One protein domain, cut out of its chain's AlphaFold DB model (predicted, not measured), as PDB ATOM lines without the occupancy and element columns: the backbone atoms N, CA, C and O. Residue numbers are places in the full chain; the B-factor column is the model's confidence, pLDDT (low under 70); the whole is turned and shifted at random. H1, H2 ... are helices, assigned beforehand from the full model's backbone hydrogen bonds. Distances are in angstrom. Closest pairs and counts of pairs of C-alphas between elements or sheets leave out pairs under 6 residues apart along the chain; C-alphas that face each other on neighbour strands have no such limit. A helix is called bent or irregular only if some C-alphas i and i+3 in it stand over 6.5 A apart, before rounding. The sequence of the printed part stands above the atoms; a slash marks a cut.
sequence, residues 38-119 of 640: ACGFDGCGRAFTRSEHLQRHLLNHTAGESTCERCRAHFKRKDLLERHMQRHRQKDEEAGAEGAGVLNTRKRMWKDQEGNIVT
ATOM      1  N   ALA A  38      81.635 152.195 201.666       81.56
ATOM      2  CA  ALA A  38      81.344 153.474 201.018       81.56
ATOM      3  C   ALA A  38      81.861 153.538 199.569       81.56
ATOM      4  O   ALA A  38      82.883 152.951 199.226       81.56
ATOM      5  N   CYS A  39      81.149 154.272 198.715       81.88
ATOM      6  CA  CYS A  39      81.592 154.622 197.374       81.88
ATOM      7  C   CYS A  39      82.527 155.834 197.435       81.88
ATOM      8  O   CYS A  39      82.094 156.919 197.811       81.88
ATOM      9  N   GLY A  40      83.786 155.645 197.032       77.75
ATOM     10  CA  GLY A  40      84.804 156.700 196.972       77.75
ATOM     11  C   GLY A  40      84.768 157.566 195.709       77.75
ATOM     12  O   GLY A  40      85.788 158.154 195.373       77.75
ATOM     13  N   PHE A  41      83.651 157.603 194.974       73.62
ATOM     14  CA  PHE A  41      83.493 158.507 193.832       73.62
ATOM     15  C   PHE A  41      83.049 159.886 194.327       73.62
ATOM     16  O   PHE A  41      82.113 159.973 195.132       73.62
ATOM     17  N   ASP A  42      83.709 160.940 193.851       62.25
ATOM     18  CA  ASP A  42      83.486 162.299 194.341       62.25
ATOM     19  C   ASP A  42      82.024 162.745 194.146       62.25
ATOM     20  O   ASP A  42      81.358 162.392 193.170       62.25
ATOM     21  N   GLY A  43      81.472 163.423 195.151       65.31
ATOM     22  CA  GLY A  43      80.052 163.784 195.223       65.31
ATOM     23  C   GLY A  43      79.038 162.627 195.366       65.31
ATOM     24  O   GLY A  43      77.844 162.897 195.497       65.31
ATOM     25  N   CYS A  44      79.436 161.343 195.371       79.38
ATOM     26  CA  CYS A  44      78.460 160.239 195.380       79.38
ATOM     27  C   CYS A  44      77.920 159.864 196.776       79.38
ATOM     28  O   CYS A  44      76.750 159.488 196.889       79.38
ATOM     29  N   GLY A  45      78.755 159.872 197.824       74.31
ATOM     30  CA  GLY A  45      78.363 159.711 199.242       74.31
ATOM     31  C   GLY A  45      77.639 158.415 199.674       74.31
ATOM     32  O   GLY A  45      77.227 158.299 200.828       74.31
ATOM     33  N   ARG A  46      77.431 157.427 198.791       74.12
ATOM     34  CA  ARG A  46      76.610 156.232 199.082       74.12
ATOM     35  C   ARG A  46      77.412 155.128 199.766       74.12
ATOM     36  O   ARG A  46      78.451 154.722 199.257       74.12
ATOM     37  N   ALA A  47      76.876 154.567 200.851       83.12
ATOM     38  CA  ALA A  47      77.472 153.435 201.563       83.12
ATOM     39  C   ALA A  47      76.527 152.230 201.693       83.12
ATOM     40  O   ALA A  47      75.314 152.373 201.870       83.12
ATOM     41  N   PHE A  48      77.113 151.033 201.636       87.12
ATOM     42  CA  PHE A  48      76.434 149.740 201.620       87.12
ATOM     43  C   PHE A  48      76.930 148.834 202.756       87.12
ATOM     44  O   PHE A  48      78.032 148.990 203.283       87.12
ATOM     45  N   THR A  49      76.112 147.848 203.126       81.38
ATOM     46  CA  THR A  49      76.442 146.830 204.141       81.38
ATOM     47  C   THR A  49      77.249 145.651 203.583       81.38
ATOM     48  O   THR A  49      77.846 144.909 204.357       81.38
ATOM     49  N   ARG A  50      77.302 145.477 202.252       80.06
ATOM     50  CA  ARG A  50      78.034 144.403 201.549       80.06
ATOM     51  C   ARG A  50      78.858 144.960 200.387       80.06
ATOM     52  O   ARG A  50      78.353 145.773 199.612       80.06
ATOM     53  N   SER A  51      80.080 144.454 200.220       76.81
ATOM     54  CA  SER A  51      81.008 144.816 199.137       76.81
ATOM     55  C   SER A  51      80.450 144.529 197.738       76.81
ATOM     56  O   SER A  51      80.593 145.348 196.842       76.81
ATOM     57  N   GLU A  52      79.740 143.417 197.556       79.56
ATOM     58  CA  GLU A  52      79.062 143.037 196.305       79.56
ATOM     59  C   GLU A  52      78.088 144.119 195.795       79.56
ATOM     60  O   GLU A  52      78.022 144.420 194.602       79.56
ATOM     61  N   HIS A  53      77.348 144.757 196.708       79.50
ATOM     62  CA  HIS A  53      76.417 145.829 196.357       79.50
ATOM     63  C   HIS A  53      77.156 147.117 195.976       79.50
ATOM     64  O   HIS A  53      76.704 147.817 195.070       79.50
ATOM     65  N   LEU A  54      78.304 147.387 196.609       82.00
ATOM     66  CA  LEU A  54      79.207 148.460 196.200       82.00
ATOM     67  C   LEU A  54      79.806 148.176 194.811       82.00
ATOM     68  O   LEU A  54      79.751 149.050 193.960       82.00
ATOM     69  N   GLN A  55      80.280 146.959 194.531       73.44
ATOM     70  CA  GLN A  55      80.816 146.572 193.217       73.44
ATOM     71  C   GLN A  55      79.788 146.780 192.092       73.44
ATOM     72  O   GLN A  55      80.060 147.464 191.106       73.44
ATOM     73  N   ARG A  56      78.545 146.310 192.281       74.56
ATOM     74  CA  ARG A  56      77.444 146.570 191.333       74.56
ATOM     75  C   ARG A  56      77.080 148.058 191.217       74.56
ATOM     76  O   ARG A  56      76.566 148.482 190.183       74.56
ATOM     77  N   HIS A  57      77.319 148.853 192.259       75.94
ATOM     78  CA  HIS A  57      77.125 150.300 192.222       75.94
ATOM     79  C   HIS A  57      78.249 151.019 191.453       75.94
ATOM     80  O   HIS A  57      77.930 151.879 190.634       75.94
ATOM     81  N   LEU A  58      79.516 150.626 191.634       69.00
ATOM     82  CA  LEU A  58      80.683 151.198 190.946       69.00
ATOM     83  C   LEU A  58      80.606 151.056 189.416       69.00
ATOM     84  O   LEU A  58      81.017 151.966 188.705       69.00
ATOM     85  N   LEU A  59      79.961 149.999 188.908       66.44
ATOM     86  CA  LEU A  59      79.643 149.828 187.478       66.44
ATOM     87  C   LEU A  59      78.733 150.927 186.879       66.44
ATOM     88  O   LEU A  59      78.511 150.938 185.673       66.44
ATOM     89  N   ASN A  60      78.177 151.834 187.693       60.72
ATOM     90  CA  ASN A  60      77.442 153.015 187.214       60.72
ATOM     91  C   ASN A  60      78.326 154.275 187.128       60.72
ATOM     92  O   ASN A  60      77.868 155.273 186.581       60.72
ATOM     93  N   HIS A  61      79.548 154.232 187.673       61.09
ATOM     94  CA  HIS A  61      80.552 155.304 187.594       61.09
ATOM     95  C   HIS A  61      81.604 155.039 186.511       61.09
ATOM     96  O   HIS A  61      82.259 155.965 186.046       61.09
ATOM     97  N   THR A  62      81.758 153.787 186.069       58.12
ATOM     98  CA  THR A  62      82.565 153.444 184.893       58.12
ATOM     99  C   THR A  62      81.918 154.022 183.633       58.12
ATOM    100  O   THR A  62      80.950 153.461 183.111       58.12
ATOM    101  N   ALA A  63      82.445 155.153 183.163       51.88
ATOM    102  CA  ALA A  63      81.932 155.909 182.026       51.88
ATOM    103  C   ALA A  63      82.155 155.180 180.687       51.88
ATOM    104  O   ALA A  63      83.114 155.438 179.966       51.88
ATOM    105  N   GLY A  64      81.248 154.267 180.340       56.16
ATOM    106  CA  GLY A  64      81.103 153.772 178.972       56.16
ATOM    107  C   GLY A  64      80.096 154.627 178.206       56.16
ATOM    108  O   GLY A  64      78.944 154.729 178.635       56.16
ATOM    109  N   GLU A  65      80.488 155.202 177.066       60.78
ATOM    110  CA  GLU A  65      79.604 156.020 176.227       60.78
ATOM    111  C   GLU A  65      78.432 155.208 175.661       60.78
ATOM    112  O   GLU A  65      78.480 154.606 174.595       60.78
ATOM    113  N   SER A  66      77.345 155.186 176.425       68.88
ATOM    114  CA  SER A  66      76.139 154.411 176.142       68.88
ATOM    115  C   SER A  66      75.015 155.347 175.686       68.88
ATOM    116  O   SER A  66      73.912 155.344 176.232       68.88
ATOM    117  N   THR A  67      75.304 156.196 174.696       72.19
ATOM    118  CA  THR A  67      74.349 157.156 174.116       72.19
ATOM    119  C   THR A  67      74.018 156.755 172.683       72.19
ATOM    120  O   THR A  67      74.912 156.418 171.919       72.19
ATOM    121  N   CYS A  68      72.742 156.793 172.306       79.00
ATOM    122  CA  CYS A  68      72.333 156.591 170.917       79.00
ATOM    123  C   CYS A  68      72.580 157.864 170.109       79.00
ATOM    124  O   CYS A  68      71.981 158.890 170.413       79.00
ATOM    125  N   GLU A  69      73.404 157.819 169.066       71.62
ATOM    126  CA  GLU A  69      73.712 159.000 168.244       71.62
ATOM    127  C   GLU A  69      72.481 159.513 167.480       71.62
ATOM    128  O   GLU A  69      72.255 160.720 167.384       71.62
ATOM    129  N   ARG A  70      71.616 158.594 167.033       73.06
ATOM    130  CA  ARG A  70      70.444 158.887 166.196       73.06
ATOM    131  C   ARG A  70      69.283 159.563 166.930       73.06
ATOM    132  O   ARG A  70      68.526 160.311 166.319       73.06
ATOM    133  N   CYS A  71      69.114 159.315 168.231       75.31
ATOM    134  CA  CYS A  71      68.053 159.953 169.025       75.31
ATOM    135  C   CYS A  71      68.534 160.662 170.303       75.31
ATOM    136  O   CYS A  71      67.719 161.258 171.003       75.31
ATOM    137  N   ARG A  72      69.835 160.604 170.620       72.81
ATOM    138  CA  ARG A  72      70.482 161.142 171.836       72.81
ATOM    139  C   ARG A  72      69.923 160.622 173.166       72.81
ATOM    140  O   ARG A  72      70.175 161.199 174.224       72.81
ATOM    141  N   ALA A  73      69.205 159.497 173.147       72.44
ATOM    142  CA  ALA A  73      68.799 158.799 174.361       72.44
ATOM    143  C   ALA A  73      70.023 158.176 175.051       72.44
ATOM    144  O   ALA A  73      70.788 157.434 174.430       72.44
ATOM    145  N   HIS A  74      70.181 158.444 176.348       74.19
ATOM    146  CA  HIS A  74      71.284 157.909 177.144       74.19
ATOM    147  C   HIS A  74      70.864 156.641 177.916       74.19
ATOM    148  O   HIS A  74      69.713 156.460 178.351       74.19
ATOM    149  N   PHE A  75      71.809 155.717 178.063       73.69
ATOM    150  CA  PHE A  75      71.662 154.422 178.717       73.69
ATOM    151  C   PHE A  75      72.785 154.262 179.740       73.69
ATOM    152  O   PHE A  75      73.882 154.755 179.544       73.69
ATOM    153  N   LYS A  76      72.525 153.560 180.845       63.78
ATOM    154  CA  LYS A  76      73.531 153.378 181.910       63.78
ATOM    155  C   LYS A  76      74.539 152.258 181.618       63.78
ATOM    156  O   LYS A  76      75.441 152.042 182.415       63.78
ATOM    157  N   ARG A  77      74.331 151.497 180.537       67.50
ATOM    158  CA  ARG A  77      75.114 150.325 180.117       67.50
ATOM    159  C   ARG A  77      74.984 150.116 178.600       67.50
ATOM    160  O   ARG A  77      73.929 150.421 178.034       67.50
ATOM    161  N   LYS A  78      76.015 149.527 177.981       72.06
ATOM    162  CA  LYS A  78      76.128 149.293 176.527       72.06
ATOM    163  C   LYS A  78      75.115 148.272 175.982       72.06
ATOM    164  O   LYS A  78      74.535 148.499 174.926       72.06
ATOM    165  N   ASP A  79      74.817 147.213 176.732       75.56
ATOM    166  CA  ASP A  79      73.834 146.174 176.367       75.56
ATOM    167  C   ASP A  79      72.407 146.725 176.179       75.56
ATOM    168  O   ASP A  79      71.633 146.267 175.336       75.56
ATOM    169  N   LEU A  80      72.052 147.758 176.949       79.12
ATOM    170  CA  LEU A  80      70.765 148.440 176.824       79.12
ATOM    171  C   LEU A  80      70.711 149.394 175.620       79.12
ATOM    172  O   LEU A  80      69.618 149.624 175.096       79.12
ATOM    173  N   LEU A  81      71.858 149.937 175.195       81.56
ATOM    174  CA  LEU A  81      71.984 150.716 173.961       81.56
ATOM    175  C   LEU A  81      71.879 149.799 172.733       81.56
ATOM    176  O   LEU A  81      71.127 150.098 171.813       81.56
ATOM    177  N   GLU A  82      72.545 148.649 172.744       79.81
ATOM    178  CA  GLU A  82      72.524 147.670 171.649       79.81
ATOM    179  C   GLU A  82      71.098 147.161 171.354       79.81
ATOM    180  O   GLU A  82      70.603 147.276 170.232       79.81
ATOM    181  N   ARG A  83      70.342 146.768 172.394       81.81
ATOM    182  CA  ARG A  83      68.907 146.416 172.280       81.81
ATOM    183  C   ARG A  83      67.997 147.603 171.908       81.81
ATOM    184  O   ARG A  83      66.805 147.437 171.631       81.81
ATOM    185  N   HIS A  84      68.497 148.831 171.979       81.69
ATOM    186  CA  HIS A  84      67.782 150.004 171.484       81.69
ATOM    187  C   HIS A  84      68.095 150.267 170.004       81.69
ATOM    188  O   HIS A  84      67.155 150.512 169.250       81.69
ATOM    189  N   MET A  85      69.349 150.107 169.572       78.44
ATOM    190  CA  MET A  85      69.744 150.193 168.162       78.44
ATOM    191  C   MET A  85      69.075 149.112 167.304       78.44
ATOM    192  O   MET A  85      68.593 149.418 166.218       78.44
ATOM    193  N   GLN A  86      68.913 147.888 167.820       82.75
ATOM    194  CA  GLN A  86      68.177 146.832 167.108       82.75
ATOM    195  C   GLN A  86      66.717 147.224 166.797       82.75
ATOM    196  O   GLN A  86      66.183 146.857 165.756       82.75
ATOM    197  N   ARG A  87      66.079 148.031 167.659       80.75
ATOM    198  CA  ARG A  87      64.727 148.569 167.409       80.75
ATOM    199  C   ARG A  87      64.702 149.748 166.440       80.75
ATOM    200  O   ARG A  87      63.641 150.030 165.897       80.75
ATOM    201  N   HIS A  88      65.823 150.440 166.239       79.12
ATOM    202  CA  HIS A  88      65.942 151.402 165.144       79.12
ATOM    203  C   HIS A  88      65.996 150.663 163.804       79.12
ATOM    204  O   HIS A  88      65.244 151.028 162.912       79.12
ATOM    205  N   ARG A  89      66.785 149.582 163.705       78.62
ATOM    206  CA  ARG A  89      66.863 148.743 162.496       78.62
ATOM    207  C   ARG A  89      65.498 148.165 162.103       78.62
ATOM    208  O   ARG A  89      65.035 148.417 161.001       78.62
ATOM    209  N   GLN A  90      64.801 147.529 163.049       78.56
ATOM    210  CA  GLN A  90      63.448 147.001 162.822       78.56
ATOM    211  C   GLN A  90      62.463 148.082 162.329       78.56
ATOM    212  O   GLN A  90      61.664 147.840 161.432       78.56
ATOM    213  N   LYS A  91      62.532 149.304 162.877       75.81
ATOM    214  CA  LYS A  91      61.661 150.415 162.454       75.81
ATOM    215  C   LYS A  91      62.058 151.073 161.135       75.81
ATOM    216  O   LYS A  91      61.240 151.804 160.586       75.81
ATOM    217  N   ASP A  92      63.274 150.845 160.652       76.75
ATOM    218  CA  ASP A  92      63.716 151.267 159.322       76.75
ATOM    219  C   ASP A  92      63.285 150.262 158.255       76.75
ATOM    220  O   ASP A  92      62.812 150.667 157.197       76.75
ATOM    221  N   GLU A  93      63.370 148.966 158.571       75.62
ATOM    222  CA  GLU A  93      62.830 147.871 157.758       75.62
ATOM    223  C   GLU A  93      61.312 148.051 157.558       75.62
ATOM    224  O   GLU A  93      60.839 148.078 156.425       75.62
ATOM    225  N   GLU A  94      60.559 148.318 158.635       72.88
ATOM    226  CA  GLU A  94      59.125 148.666 158.569       72.88
ATOM    227  C   GLU A  94      58.824 149.968 157.791       72.88
ATOM    228  O   GLU A  94      57.695 150.167 157.347       72.88
ATOM    229  N   ALA A  95      59.799 150.874 157.652       68.69
ATOM    230  CA  ALA A  95      59.652 152.154 156.949       68.69
ATOM    231  C   ALA A  95      60.221 152.136 155.515       68.69
ATOM    232  O   ALA A  95      60.202 153.166 154.843       68.69
ATOM    233  N   GLY A  96      60.740 150.992 155.052       67.19
ATOM    234  CA  GLY A  96      61.272 150.801 153.700       67.19
ATOM    235  C   GLY A  96      62.585 151.532 153.382       67.19
ATOM    236  O   GLY A  96      63.006 151.521 152.227       67.19
ATOM    237  N   ALA A  97      63.236 152.175 154.361       64.06
ATOM    238  CA  ALA A  97      64.488 152.907 154.153       64.06
ATOM    239  C   ALA A  97      65.311 153.062 155.445       64.06
ATOM    240  O   ALA A  97      64.798 153.474 156.491       64.06
ATOM    241  N   GLU A  98      66.621 152.810 155.351       62.34
ATOM    242  CA  GLU A  98      67.565 153.044 156.449       62.34
ATOM    243  C   GLU A  98      67.557 154.527 156.861       62.34
ATOM    244  O   GLU A  98      67.690 155.428 156.034       62.34
ATOM    245  N   GLY A  99      67.356 154.797 158.153       61.59
ATOM    246  CA  GLY A  99      67.239 156.157 158.685       61.59
ATOM    247  C   GLY A  99      65.810 156.706 158.833       61.59
ATOM    248  O   GLY A  99      65.624 157.627 159.639       61.59
ATOM    249  N   ALA A 100      64.789 156.130 158.186       59.00
ATOM    250  CA  ALA A 100      63.422 156.679 158.183       59.00
ATOM    251  C   ALA A 100      62.591 156.393 159.458       59.00
ATOM    252  O   ALA A 100      61.687 157.161 159.801       59.00
ATOM    253  N   GLY A 101      62.902 155.332 160.208       61.97
ATOM    254  CA  GLY A 101      62.140 154.867 161.370       61.97
ATOM    255  C   GLY A 101      62.210 155.775 162.609       61.97
ATOM    256  O   GLY A 101      63.215 155.832 163.327       61.97
ATOM    257  N   VAL A 102      61.098 156.443 162.940       64.88
ATOM    258  CA  VAL A 102      60.989 157.311 164.128       64.88
ATOM    259  C   VAL A 102      60.572 156.520 165.376       64.88
ATOM    260  O   VAL A 102      59.401 156.201 165.581       64.88
ATOM    261  N   LEU A 103      61.520 156.264 166.285       64.88
ATOM    262  CA  LEU A 103      61.232 155.673 167.599       64.88
ATOM    263  C   LEU A 103      60.730 156.706 168.625       64.88
ATOM    264  O   LEU A 103      61.505 157.487 169.183       64.88
ATOM    265  N   ASN A 104      59.448 156.620 168.989       58.81
ATOM    266  CA  ASN A 104      58.893 157.322 170.152       58.81
ATOM    267  C   ASN A 104      59.233 156.586 171.461       58.81
ATOM    268  O   ASN A 104      58.507 155.703 171.916       58.81
ATOM    269  N   THR A 105      60.344 156.962 172.105       57.59
ATOM    270  CA  THR A 105      60.738 156.388 173.404       57.59
ATOM    271  C   THR A 105      60.154 157.184 174.582       57.59
ATOM    272  O   THR A 105      60.378 158.384 174.716       57.59
ATOM    273  N   ARG A 106      59.438 156.514 175.500       55.00
ATOM    274  CA  ARG A 106      58.905 157.113 176.748       55.00
ATOM    275  C   ARG A 106      59.995 157.308 177.828       55.00
ATOM    276  O   ARG A 106      59.788 156.972 178.994       55.00
ATOM    277  N   LYS A 107      61.188 157.785 177.453       57.53
ATOM    278  CA  LYS A 107      62.352 157.933 178.349       57.53
ATOM    279  C   LYS A 107      62.565 159.382 178.810       57.53
ATOM    280  O   LYS A 107      62.319 160.330 178.074       57.53
ATOM    281  N   ARG A 108      63.062 159.533 180.044       56.34
ATOM    282  CA  ARG A 108      63.256 160.818 180.749       56.34
ATOM    283  C   ARG A 108      64.732 161.244 180.884       56.34
ATOM    284  O   ARG A 108      65.055 161.937 181.840       56.34
ATOM    285  N   MET A 109      65.642 160.750 180.036       63.81
ATOM    286  CA  MET A 109      67.088 161.045 180.118       63.81
ATOM    287  C   MET A 109      67.724 161.062 178.717       63.81
ATOM    288  O   MET A 109      67.659 160.062 177.997       63.81
ATOM    289  N   TRP A 110      68.348 162.185 178.367       70.06
ATOM    290  CA  TRP A 110      68.919 162.521 177.057       70.06
ATOM    291  C   TRP A 110      70.305 163.155 177.253       70.06
ATOM    292  O   TRP A 110      70.548 163.711 178.321       70.06
ATOM    293  N   LYS A 111      71.198 163.091 176.257       68.44
ATOM    294  CA  LYS A 111      72.469 163.848 176.258       68.44
ATOM    295  C   LYS A 111      72.292 165.130 175.426       68.44
ATOM    296  O   LYS A 111      71.755 165.049 174.317       68.44
ATOM    297  N   ASP A 112      72.665 166.291 175.963       63.19
ATOM    298  CA  ASP A 112      72.669 167.570 175.225       63.19
ATOM    299  C   ASP A 112      73.919 167.725 174.333       63.19
ATOM    300  O   ASP A 112      74.633 166.746 174.092       63.19
ATOM    301  N   GLN A 113      74.125 168.906 173.732       54.03
ATOM    302  CA  GLN A 113      75.237 169.135 172.791       54.03
ATOM    303  C   GLN A 113      76.565 169.337 173.532       54.03
ATOM    304  O   GLN A 113      77.631 169.032 173.007       54.03
ATOM    305  N   GLU A 114      76.466 169.788 174.776       50.59
ATOM    306  CA  GLU A 114      77.527 170.080 175.728       50.59
ATOM    307  C   GLU A 114      77.970 168.814 176.492       50.59
ATOM    308  O   GLU A 114      78.965 168.824 177.215       50.59
ATOM    309  N   GLY A 115      77.250 167.703 176.308       56.62
ATOM    310  CA  GLY A 115      77.596 166.371 176.798       56.62
ATOM    311  C   GLY A 115      76.956 165.976 178.134       56.62
ATOM    312  O   GLY A 115      77.213 164.870 178.618       56.62
ATOM    313  N   ASN A 116      76.099 166.822 178.704       59.03
ATOM    314  CA  ASN A 116      75.438 166.616 179.989       59.03
ATOM    315  C   ASN A 116      74.135 165.816 179.844       59.03
ATOM    316  O   ASN A 116      73.558 165.691 178.764       59.03
ATOM    317  N   ILE A 117      73.663 165.236 180.954       68.06
ATOM    318  CA  ILE A 117      72.475 164.372 180.969       68.06
ATOM    319  C   ILE A 117      71.249 165.163 181.449       68.06
ATOM    320  O   ILE A 117      71.048 165.361 182.648       68.06
ATOM    321  N   VAL A 118      70.389 165.552 180.510       64.62
ATOM    322  CA  VAL A 118      69.156 166.324 180.736       64.62
ATOM    323  C   VAL A 118      67.896 165.457 180.721       64.62
ATOM    324  O   VAL A 118      67.813 164.420 180.060       64.62
ATOM    325  N   THR A 119      66.868 165.885 181.460       58.78
ATOM    326  CA  THR A 119      65.605 165.136 181.606       58.78
ATOM    327  C   THR A 119      64.523 165.510 180.588       58.78
ATOM    328  O   THR A 119      63.603 164.721 180.355       58.78
TER     329      THR A 119
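This is residues 38 to 119 of the 640 residues of the protein "Putative transcription factor" of Diplodia seriata (UniProt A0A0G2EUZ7). Little regular structure: two separate helices, H1 and the longer H2, joined by an irregular link, lie in an elongated, loose model. Residues 38 to 50 form a loop at the H1 end, and residues 94 to 119 fold back from the far end of H2. The printed part has 82 residues with two named helices, H1 then H2, and no named strand; it is all helix by class, though named elements hold only 24 residues. The radius of gyration of the C-alphas is 16.4 A, and the spans are 52 by 27 by 19 A.

H1, residues 51 to 58, begins at C-alpha 51 (81.008, 144.816, 199.137). H2, residues 78 to 93, measures 23.0 A and ends at C-alpha 93 (62.830, 147.871, 157.758).

H1 and H2 are apart, joined by a long link of 19 residues. Residues 110 to 111 pair with 117 to 118, antiparallel. Every O i to N i+4 pair is within hydrogen-bond range in H1, and 11 of 12 in H2.

The C-alphas farthest apart, of Thr 49 and Gly 96, are 52.8 A apart. The printed part has no cut. Its mean pLDDT is 70.2, with 37 residues under 70, among them 95 to 109.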